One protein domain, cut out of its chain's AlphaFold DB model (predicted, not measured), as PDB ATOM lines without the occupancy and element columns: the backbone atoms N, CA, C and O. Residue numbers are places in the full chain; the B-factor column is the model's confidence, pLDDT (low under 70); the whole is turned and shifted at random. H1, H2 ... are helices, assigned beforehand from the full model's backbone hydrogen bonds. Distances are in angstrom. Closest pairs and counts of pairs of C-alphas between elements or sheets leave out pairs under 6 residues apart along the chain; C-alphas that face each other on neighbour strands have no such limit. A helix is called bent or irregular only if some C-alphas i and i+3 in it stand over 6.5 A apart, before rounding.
ATOM      1  N   ASN A 255     -33.072  25.065  18.009       96.50
ATOM      2  CA  ASN A 255     -34.230  25.808  17.523       96.50
ATOM      3  C   ASN A 255     -33.845  26.854  16.461       96.50
ATOM      4  O   ASN A 255     -34.507  26.958  15.429       96.50
ATOM      5  N   ASP A 256     -32.751  27.595  16.652       95.06
ATOM      6  CA  ASP A 256     -32.297  28.582  15.662       95.06
ATOM      7  C   ASP A 256     -31.896  27.919  14.341       95.06
ATOM      8  O   ASP A 256     -32.241  28.409  13.260       95.06
ATOM      9  N   VAL A 257     -31.197  26.782  14.413       93.38
ATOM     10  CA  VAL A 257     -30.830  25.985  13.236       93.38
ATOM     11  C   VAL A 257     -32.085  25.467  12.537       93.38
ATOM     12  O   VAL A 257     -32.229  25.648  11.324       93.38
ATOM     13  N   PHE A 258     -33.035  24.909  13.288       93.56
ATOM     14  CA  PHE A 258     -34.324  24.470  12.762       93.56
ATOM     15  C   PHE A 258     -35.050  25.597  12.016       93.56
ATOM     16  O   PHE A 258     -35.379  25.449  10.837       93.56
ATOM     17  N   LEU A 259     -35.237  26.752  12.660       93.12
ATOM     18  CA  LEU A 259     -35.941  27.906  12.095       93.12
ATOM     19  C   LEU A 259     -35.226  28.534  10.892       93.12
ATOM     20  O   LEU A 259     -35.889  29.125  10.028       93.12
ATOM     21  N   ARG A 260     -33.893  28.429  10.829       90.69
ATOM     22  CA  ARG A 260     -33.083  28.913   9.705       90.69
ATOM     23  C   ARG A 260     -33.310  28.087   8.442       90.69
ATOM     24  O   ARG A 260     -33.399  28.675   7.366       90.69
ATOM     25  N   PHE A 261     -33.413  26.764   8.571       90.12
ATOM     26  CA  PHE A 261     -33.540  25.848   7.430       90.12
ATOM     27  C   PHE A 261     -34.971  25.378   7.146       90.12
ATOM     28  O   PHE A 261     -35.219  24.799   6.087       90.12
ATOM     29  N   LYS A 262     -35.926  25.681   8.032       90.62
ATOM     30  CA  LYS A 262     -37.353  25.443   7.803       90.62
ATOM     31  C   LYS A 262     -37.842  26.233   6.589       90.62
ATOM     32  O   LYS A 262     -37.738  27.464   6.549       90.62
ATOM     33  N   HIS A 263     -38.430  25.531   5.626       86.25
ATOM     34  CA  HIS A 263     -39.000  26.140   4.432       86.25
ATOM     35  C   HIS A 263     -40.112  27.135   4.794       86.25
ATOM     36  O   HIS A 263     -41.012  26.859   5.591       86.25
ATOM     37  N   LYS A 264     -40.048  28.320   4.182       86.25
ATOM     38  CA  LYS A 264     -41.053  29.378   4.313       86.25
ATOM     39  C   LYS A 264     -41.656  29.579   2.932       86.25
ATOM     40  O   LYS A 264     -40.916  29.904   2.017       86.25
ATOM     41  N   ALA A 265     -42.979  29.462   2.803       76.88
ATOM     42  CA  ALA A 265     -43.684  29.489   1.513       76.88
ATOM     43  C   ALA A 265     -43.328  30.684   0.598       76.88
ATOM     44  O   ALA A 265     -43.405  30.572  -0.619       76.88
ATOM     45  N   ASN A 266     -42.893  31.810   1.175       79.25
ATOM     46  CA  ASN A 266     -42.545  33.037   0.451       79.25
ATOM     47  C   ASN A 266     -41.031  33.246   0.254       79.25
ATOM     48  O   ASN A 266     -40.606  34.358  -0.065       79.25
ATOM     49  N   ARG A 267     -40.188  32.238   0.514       77.12
ATOM     50  CA  ARG A 267     -38.732  32.344   0.357       77.12
ATOM     51  C   ARG A 267     -38.171  31.120  -0.364       77.12
ATOM     52  O   ARG A 267     -38.627  30.013  -0.098       77.12
ATOM     53  N   PRO A 268     -37.157  31.302  -1.227       77.12
ATOM     54  CA  PRO A 268     -36.443  30.172  -1.798       77.12
ATOM     55  C   PRO A 268     -35.861  29.306  -0.676       77.12
ATOM     56  O   PRO A 268     -35.385  29.820   0.343       77.12
ATOM     57  N   GLN A 269     -35.920  27.990  -0.864       72.81
ATOM     58  CA  GLN A 269     -35.403  27.025   0.095       72.81
ATOM     59  C   GLN A 269     -33.900  27.252   0.297       72.81
ATOM     60  O   GLN A 269     -33.128  27.245  -0.658       72.81
ATOM     61  N   SER A 270     -33.486  27.488   1.545       78.94
ATOM     62  CA  SER A 270     -32.079  27.775   1.863       78.94
ATOM     63  C   SER A 270     -31.174  26.557   1.681       78.94
ATOM     64  O   SER A 270     -29.990  26.722   1.408       78.94
ATOM     65  N   LYS A 271     -31.734  25.348   1.813       82.19
ATOM     66  CA  LYS A 271     -31.046  24.077   1.586       82.19
ATOM     67  C   LYS A 271     -31.938  23.154   0.742       82.19
ATOM     68  O   LYS A 271     -32.829  22.530   1.320       82.19
ATOM     69  N   PRO A 272     -31.782  23.141  -0.596       81.38
ATOM     70  CA  PRO A 272     -32.676  22.425  -1.514       81.38
ATOM     71  C   PRO A 272     -32.771  20.921  -1.238       81.38
ATOM     72  O   PRO A 272     -33.859  20.366  -1.313       81.38
ATOM     73  N   ASP A 273     -31.656  20.305  -0.843       85.50
ATOM     74  CA  ASP A 273     -31.558  18.855  -0.625       85.50
ATOM     75  C   ASP A 273     -32.089  18.399   0.749       85.50
ATOM     76  O   ASP A 273     -32.156  17.207   1.025       85.50
ATOM     77  N   LEU A 274     -32.492  19.340   1.614       86.94
ATOM     78  CA  LEU A 274     -33.000  19.028   2.948       86.94
ATOM     79  C   LEU A 274     -34.465  18.584   2.894       86.94
ATOM     80  O   LEU A 274     -35.339  19.384   2.536       86.94
ATOM     81  N   ASP A 275     -34.738  17.362   3.352       89.50
ATOM     82  CA  ASP A 275     -36.098  16.841   3.495       89.50
ATOM     83  C   ASP A 275     -36.885  17.609   4.572       89.50
ATOM     84  O   ASP A 275     -36.700  17.445   5.779       89.50
ATOM     85  N   GLN A 276     -37.806  18.455   4.114       89.94
ATOM     86  CA  GLN A 276     -38.649  19.287   4.971       89.94
ATOM     87  C   GLN A 276     -39.726  18.494   5.721       89.94
ATOM     88  O   GLN A 276     -40.277  19.021   6.686       89.94
ATOM     89  N   ALA A 277     -40.054  17.269   5.294       89.94
ATOM     90  CA  ALA A 277     -41.048  16.439   5.972       89.94
ATOM     91  C   ALA A 277     -40.501  15.860   7.285       89.94
ATOM     92  O   ALA A 277     -41.251  15.704   8.248       89.94
ATOM     93  N   VAL A 278     -39.197  15.575   7.323       93.00
ATOM     94  CA  VAL A 278     -38.500  14.987   8.480       93.00
ATOM     95  C   VAL A 278     -37.766  16.051   9.310       93.00
ATOM     96  O   VAL A 278     -37.402  15.806  10.458       93.00
ATOM     97  N   TRP A 279     -37.570  17.258   8.769       94.12
ATOM     98  CA  TRP A 279     -36.881  18.344   9.464       94.12
ATOM     99  C   TRP A 279     -37.617  18.799  10.736       94.12
ATOM    100  O   TRP A 279     -38.682  19.419  10.671       94.12
ATOM    101  N   SER A 280     -37.008  18.545  11.894       95.31
ATOM    102  CA  SER A 280     -37.497  18.949  13.217       95.31
ATOM    103  C   SER A 280     -36.386  19.581  14.065       95.31
ATOM    104  O   SER A 280     -35.209  19.574  13.692       95.31
ATOM    105  N   GLU A 281     -36.751  20.137  15.222       96.19
ATOM    106  CA  GLU A 281     -35.779  20.666  16.186       96.19
ATOM    107  C   GLU A 281     -34.866  19.562  16.749       96.19
ATOM    108  O   GLU A 281     -33.670  19.780  16.947       96.19
ATOM    109  N   GLU A 282     -35.391  18.350  16.938       95.81
ATOM    110  CA  GLU A 282     -34.628  17.178  17.372       95.81
ATOM    111  C   GLU A 282     -33.580  16.774  16.336       95.81
ATOM    112  O   GLU A 282     -32.431  16.517  16.703       95.81
ATOM    113  N   LEU A 283     -33.937  16.779  15.049       94.62
ATOM    114  CA  LEU A 283     -32.980  16.484  13.985       94.62
ATOM    115  C   LEU A 283     -31.905  17.579  13.890       94.62
ATOM    116  O   LEU A 283     -30.720  17.276  13.761       94.62
ATOM    117  N   ALA A 284     -32.281  18.854  14.043       94.75
ATOM    118  CA  ALA A 284     -31.320  19.956  14.113       94.75
ATOM    119  C   ALA A 284     -30.348  19.807  15.299       94.75
ATOM    120  O   ALA A 284     -29.144  20.041  15.157       94.75
ATOM    121  N   LYS A 285     -30.847  19.370  16.464       96.44
ATOM    122  CA  LYS A 285     -30.020  19.047  17.634       96.44
ATOM    123  C   LYS A 285     -29.039  17.921  17.328       96.44
ATOM    124  O   LYS A 285     -27.869  18.033  17.695       96.44
ATOM    125  N   GLU A 286     -29.491  16.858  16.668       95.50
ATOM    126  CA  GLU A 286     -28.626  15.746  16.274       95.50
ATOM    127  C   GLU A 286     -27.511  16.217  15.335       95.50
ATOM    128  O   GLU A 286     -26.344  15.929  15.596       95.50
ATOM    129  N   VAL A 287     -27.833  17.025  14.319       92.50
ATOM    130  CA  VAL A 287     -26.839  17.609  13.401       92.50
ATOM    131  C   VAL A 287     -25.764  18.385  14.165       92.50
ATOM    132  O   VAL A 287     -24.571  18.153  13.956       92.50
ATOM    133  N   ILE A 288     -26.159  19.264  15.095       92.62
ATOM    134  CA  ILE A 288     -25.211  20.033  15.915       92.62
ATOM    135  C   ILE A 288     -24.334  19.097  16.759       92.62
ATOM    136  O   ILE A 288     -23.117  19.272  16.810       92.62
ATOM    137  N   GLN A 289     -24.921  18.085  17.402       94.06
ATOM    138  CA  GLN A 289     -24.171  17.139  18.231       94.06
ATOM    139  C   GLN A 289     -23.184  16.301  17.413       94.06
ATOM    140  O   GLN A 289     -22.060  16.065  17.864       94.06
ATOM    141  N   GLN A 290     -23.570  15.860  16.213       93.56
ATOM    142  CA  GLN A 290     -22.679  15.132  15.310       93.56
ATOM    143  C   GLN A 290     -21.527  16.020  14.842       93.56
ATOM    144  O   GLN A 290     -20.374  15.585  14.879       93.56
ATOM    145  N   TRP A 291     -21.811  17.279  14.489       91.06
ATOM    146  CA  TRP A 291     -20.777  18.259  14.160       91.06
ATOM    147  C   TRP A 291     -19.801  18.454  15.324       91.06
ATOM    148  O   TRP A 291     -18.601  18.283  15.134       91.06
ATOM    149  N   GLN A 292     -20.293  18.693  16.546       90.56
ATOM    150  CA  GLN A 292     -19.446  18.875  17.732       90.56
ATOM    151  C   GLN A 292     -18.545  17.660  17.985       90.56
ATOM    152  O   GLN A 292     -17.347  17.812  18.231       90.56
ATOM    153  N   ARG A 293     -19.097  16.442  17.893       90.94
ATOM    154  CA  ARG A 293     -18.337  15.192  18.067       90.94
ATOM    155  C   ARG A 293     -17.273  15.023  16.991       90.94
ATOM    156  O   ARG A 293     -16.153  14.621  17.310       90.94
ATOM    157  N   ASN A 294     -17.614  15.300  15.734       88.25
ATOM    158  CA  ASN A 294     -16.685  15.155  14.622       88.25
ATOM    159  C   ASN A 294     -15.574  16.209  14.677       88.25
ATOM    160  O   ASN A 294     -14.404  15.852  14.596       88.25
ATOM    161  N   PHE A 295     -15.927  17.471  14.927       85.56
ATOM    162  CA  PHE A 295     -14.983  18.567  15.135       85.56
ATOM    163  C   PHE A 295     -13.996  18.245  16.264       85.56
ATOM    164  O   PHE A 295     -12.785  18.270  16.067       85.56
ATOM    165  N   THR A 296     -14.510  17.820  17.421       86.88
ATOM    166  CA  THR A 296     -13.684  17.430  18.575       86.88
ATOM    167  C   THR A 296     -12.742  16.277  18.225       86.88
ATOM    168  O   THR A 296     -11.561  16.294  18.564       86.88
ATOM    169  N   ARG A 297     -13.242  15.265  17.505       86.94
ATOM    170  CA  ARG A 297     -12.431  14.129  17.060       86.94
ATOM    171  C   ARG A 297     -11.333  14.555  16.085       86.94
ATOM    172  O   ARG A 297     -10.225  14.041  16.204       86.94
ATOM    173  N   MET A 298     -11.637  15.445  15.140       85.06
ATOM    174  CA  MET A 298     -10.660  15.988  14.193       85.06
ATOM    175  C   MET A 298      -9.569  16.766  14.923       85.06
ATOM    176  O   MET A 298      -8.395  16.526  14.663       85.06
ATOM    177  N   LEU A 299      -9.949  17.600  15.895       82.75
ATOM    178  CA  LEU A 299      -9.007  18.376  16.693       82.75
ATOM    179  C   LEU A 299      -8.058  17.475  17.491       82.75
ATOM    180  O   LEU A 299      -6.850  17.636  17.390       82.75
ATOM    181  N   TYR A 300      -8.571  16.491  18.240       82.69
ATOM    182  CA  TYR A 300      -7.719  15.622  19.068       82.69
ATOM    183  C   TYR A 300      -6.848  14.658  18.257       82.69
ATOM    184  O   TYR A 300      -5.758  14.305  18.698       82.69
ATOM    185  N   ARG A 301      -7.312  14.216  17.082       83.88
ATOM    186  CA  ARG A 301      -6.570  13.284  16.216       83.88
ATOM    187  C   ARG A 301      -5.667  13.980  15.205       83.88
ATOM    188  O   ARG A 301      -5.115  13.302  14.341       83.88
ATOM    189  N   HIS A 302      -5.543  15.301  15.275       82.62
ATOM    190  CA  HIS A 302      -4.741  16.038  14.322       82.62
ATOM    191  C   HIS A 302      -3.265  15.600  14.395       82.62
ATOM    192  O   HIS A 302      -2.720  15.573  15.500       82.62
ATOM    193  N   PRO A 303      -2.596  15.291  13.263       81.69
ATOM    194  CA  PRO A 303      -1.210  14.808  13.252       81.69
ATOM    195  C   PRO A 303      -0.243  15.724  14.002       81.69
ATOM    196  O   PRO A 303       0.612  15.248  14.739       81.69
ATOM    197  N   ALA A 304      -0.448  17.039  13.880       75.62
ATOM    198  CA  ALA A 304       0.380  18.040  14.542       75.62
ATOM    199  C   ALA A 304       0.418  17.876  16.078       75.62
ATOM    200  O   ALA A 304       1.446  18.156  16.678       75.62
ATOM    201  N   ASN A 305      -0.636  17.349  16.716       78.88
ATOM    202  CA  ASN A 305      -0.647  17.124  18.171       78.88
ATOM    203  C   ASN A 305       0.379  16.081  18.642       78.88
ATOM    204  O   ASN A 305       0.647  16.003  19.839       78.88
ATOM    205  N   PHE A 306       0.900  15.254  17.733       81.12
ATOM    206  CA  PHE A 306       1.794  14.136  18.040       81.12
ATOM    207  C   PHE A 306       3.222  14.353  17.526       81.12
ATOM    208  O   PHE A 306       4.056  13.463  17.671       81.12
ATOM    209  N   ASP A 307       3.506  15.506  16.922       75.06
ATOM    210  CA  ASP A 307       4.822  15.818  16.376       75.06
ATOM    211  C   ASP A 307       5.718  16.491  17.441       75.06
ATOM    212  O   ASP A 307       5.475  17.619  17.891       75.06
ATOM    213  N   GLU A 308       6.756  15.773  17.886       60.53
ATOM    214  CA  GLU A 308       7.681  16.213  18.939       60.53
ATOM    215  C   GLU A 308       8.635  17.339  18.490       60.53
ATOM    216  O   GLU A 308       9.082  18.131  19.322       60.53
ATOM    217  N   GLU A 309       8.921  17.481  17.191       54.25
ATOM    218  CA  GLU A 309       9.778  18.571  16.696       54.25
ATOM    219  C   GLU A 309       9.007  19.894  16.588       54.25
ATOM    220  O   GLU A 309       9.544  20.974  16.848       54.25
ATOM    221  N   VAL A 310       7.708  19.812  16.300       51.09
ATOM    222  CA  VAL A 310       6.818  20.972  16.148       51.09
ATOM    223  C   VAL A 310       6.344  21.478  17.528       51.09
ATOM    224  O   VAL A 310       6.142  22.686  17.721       51.09
ATOM    225  N   SER A 311       6.252  20.592  18.532       44.22
ATOM    226  CA  SER A 311       5.787  20.880  19.910       44.22
ATOM    227  C   SER A 311       6.661  21.838  20.730       44.22
ATOM    228  O   SER A 311       6.212  22.326  21.768       44.22
ATOM    229  N   ARG A 312       7.851  22.219  20.243       44.88
ATOM    230  CA  ARG A 312       8.690  23.255  20.875       44.88
ATOM    231  C   ARG A 312       8.338  24.704  20.523       44.88
ATOM    232  O   ARG A 312       8.963  25.600  21.085       44.88
ATOM    233  N   GLY A 313       7.332  24.982  19.683       46.44
ATOM    234  CA  GLY A 313       6.884  26.379  19.561       46.44
ATOM    235  C   GLY A 313       5.837  26.777  18.523       46.44
ATOM    236  O   GLY A 313       5.645  27.979  18.366       46.44
ATOM    237  N   ARG A 314       5.180  25.867  17.780       49.50
ATOM    238  CA  ARG A 314       4.315  26.294  16.645       49.50
ATOM    239  C   ARG A 314       2.989  25.538  16.433       49.50
ATOM    240  O   ARG A 314       2.376  25.689  15.383       49.50
ATOM    241  N   VAL A 315       2.513  24.717  17.372       48.03
ATOM    242  CA  VAL A 315       1.554  23.642  17.000       48.03
ATOM    243  C   VAL A 315       0.087  23.920  17.250       48.03
ATOM    244  O   VAL A 315      -0.741  23.516  16.437       48.03
ATOM    245  N   VAL A 316      -0.273  24.563  18.363       47.88
ATOM    246  CA  VAL A 316      -1.686  24.553  18.789       47.88
ATOM    247  C   VAL A 316      -2.591  25.256  17.759       47.88
ATOM    248  O   VAL A 316      -3.752  24.889  17.616       47.88
ATOM    249  N   SER A 317      -2.036  26.170  16.950       50.47
ATOM    250  CA  SER A 317      -2.756  26.864  15.873       50.47
ATOM    251  C   SER A 317      -3.049  25.990  14.647       50.47
ATOM    252  O   SER A 317      -4.168  26.019  14.148       50.47
ATOM    253  N   LYS A 318      -2.099  25.170  14.168       53.34
ATOM    254  CA  LYS A 318      -2.239  24.475  12.871       53.34
ATOM    255  C   LYS A 318      -3.292  23.364  12.906       53.34
ATOM    256  O   LYS A 318      -4.114  23.250  12.002       53.34
ATOM    257  N   ALA A 319      -3.322  22.593  13.996       55.44
ATOM    258  CA  ALA A 319      -4.352  21.577  14.215       55.44
ATOM    259  C   ALA A 319      -5.761  22.167  14.292       55.44
ATOM    260  O   ALA A 319      -6.730  21.584  13.807       55.44
ATOM    261  N   PHE A 320      -5.857  23.327  14.930       55.56
ATOM    262  CA  PHE A 320      -7.095  24.053  15.119       55.56
ATOM    263  C   PHE A 320      -7.601  24.672  13.807       55.56
ATOM    264  O   PHE A 320      -8.776  24.527  13.476       55.56
ATOM    265  N   GLU A 321      -6.712  25.300  13.040       56.62
ATOM    266  CA  GLU A 321      -6.996  25.936  11.752       56.62
ATOM    267  C   GLU A 321      -7.451  24.922  10.693       56.62
ATOM    268  O   GLU A 321      -8.524  25.067  10.103       56.62
ATOM    269  N   GLU A 322      -6.712  23.822  10.522       57.00
ATOM    270  CA  GLU A 322      -7.060  22.777   9.553       57.00
ATOM    271  C   GLU A 322      -8.332  22.012   9.958       57.00
ATOM    272  O   GLU A 322      -9.146  21.654   9.099       57.00
ATOM    273  N   ALA A 323      -8.559  21.777  11.258       55.91
ATOM    274  CA  ALA A 323      -9.797  21.158  11.734       55.91
ATOM    275  C   ALA A 323     -11.019  22.065  11.528       55.91
ATOM    276  O   ALA A 323     -12.111  21.565  11.248       55.91
ATOM    277  N   PHE A 324     -10.846  23.385  11.638       52.66
ATOM    278  CA  PHE A 324     -11.899  24.362  11.385       52.66
ATOM    279  C   PHE A 324     -12.296  24.405   9.904       52.66
ATOM    280  O   PHE A 324     -13.480  24.242   9.592       52.66
ATOM    281  N   LEU A 325     -11.321  24.536   8.996       51.91
ATOM    282  CA  LEU A 325     -11.570  24.597   7.550       51.91
ATOM    283  C   LEU A 325     -12.218  23.302   7.029       51.91
ATOM    284  O   LEU A 325     -13.236  23.340   6.338       51.91
ATOM    285  N   ASN A 326     -11.707  22.142   7.448       50.53
ATOM    286  CA  ASN A 326     -12.214  20.844   6.992       50.53
ATOM    287  C   ASN A 326     -13.504  20.390   7.705       50.53
ATOM    288  O   ASN A 326     -14.239  19.532   7.200       50.53
ATOM    289  N   GLY A 327     -13.779  20.914   8.903       42.84
ATOM    290  CA  GLY A 327     -14.924  20.519   9.725       42.84
ATOM    291  C   GLY A 327     -16.265  21.029   9.192       42.84
ATOM    292  O   GLY A 327     -17.286  20.371   9.391       42.84
ATOM    293  N   PHE A 328     -16.273  22.171   8.497       40.25
ATOM    294  CA  PHE A 328     -17.500  22.783   7.977       40.25
ATOM    295  C   PHE A 328     -17.988  22.120   6.679       40.25
ATOM    296  O   PHE A 328     -19.191  21.902   6.506       40.25
ATOM    297  N   GLU A 329     -17.069  21.725   5.794       37.09
ATOM    298  CA  GLU A 329     -17.410  21.112   4.505       37.09
ATOM    299  C   GLU A 329     -18.046  19.724   4.663       37.09
ATOM    300  O   GLU A 329     -19.047  19.421   4.016       37.09
ATOM    301  N   ARG A 330     -17.549  18.882   5.580       41.53
ATOM    302  CA  ARG A 330     -18.013  17.484   5.691       41.53
ATOM    303  C   ARG A 330     -19.375  17.303   6.358       41.53
ATOM    304  O   ARG A 330     -20.028  16.292   6.127       41.53
ATOM    305  N   THR A 331     -19.841  18.268   7.147       41.19
ATOM    306  CA  THR A 331     -21.199  18.251   7.731       41.19
ATOM    307  C   THR A 331     -22.253  18.901   6.842       41.19
ATOM    308  O   THR A 331     -23.433  18.914   7.190       41.19
ATOM    309  N   SER A 332     -21.855  19.444   5.692       35.97
ATOM    310  CA  SER A 332     -22.781  20.081   4.755       35.97
ATOM    311  C   SER A 332     -23.633  19.078   3.960       35.97
ATOM    312  O   SER A 332     -24.690  19.469   3.468       35.97
TER     313      SER A 332
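AT A GLANCE: This is residues 255 to 332 of the 334 residues of an uncharacterized protein of Heligmosomoides polygyrus (UniProt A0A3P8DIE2). A thin rod is built along one long helix, H2: the short helix H1 crosses its first end, and H4 folds back at a slant over its later part, after a turn that holds the small helix H3. The long loop of residues 262 to 280 makes the end of the rod near H1, and at the other end residues 308 to 313 stick out. The printed part has 78 residues with four named helices, H1, H2, H3 and H4 in chain order, and no named strand; the class is all helix. The whole is only just extended, close to loose, with a radius of gyration of the C-alphas of 17.4 A and spans of 56 by 22 by 18 A.

IN THESE COORDINATES: H1 is residues 255 to 261, 10.1 A from first to last C-alpha, and begins at C-alpha 255 at (-34.230, 25.808, 17.523). H2 is residues 281 to 300, 28.7 A long, from C-alpha 281 at (-35.779, 20.666, 16.186). H3 is residues 303 to 306, 5.7 A long. H4 is residues 316 to 330, 22.1 A long, and ends at C-alpha 330 at (-18.013, 17.484, 5.691). H4 is neither bent nor irregular, but only just: C-alphas 325 and 328 are 6.2 A apart.

HOW THE PARTS SIT: H1 and H2 touch, H2 with residues 281 to 285 alone; their closest C-alphas, those of Phe 258 and Glu 281, are 5.3 A apart. Their lines are about perpendicular, at 85 degrees. H2 and H3 meet only through their link. H3 touches H4, which takes part with residues 316 to 319 alone; the closest C-alphas are those of Ala 304 and Ala 319, 5.9 A apart. H2 touches H4 with residues 291 to 299 alone, the closest C-alphas being those of Leu 299 and Ala 323 at 5.7 A. These two helices run opposite ways at a steep tilt of 37 degrees, only just past shallow. H1 is apart from H3 and from H4. In H1 and H2 every O i to N i+4 pair is within hydrogen-bond range, in H4 7 of 11 are, and H3 is too short for such a pair.

THE WHOLE: The two C-alphas farthest apart are those of Asn 266 and Glu 309, at 56.7 A. The printed part has no cut. The link from H1 to H2, 19 residues, is long; that from H2 to H3, 2 residues, is tight; that from H3 to H4, 9 residues, is short. Residues 308 to 313 stand free. The mean pLDDT of the printed part is 75.2, and residues 308 to 332 are under 70; the mean of H4 is 50.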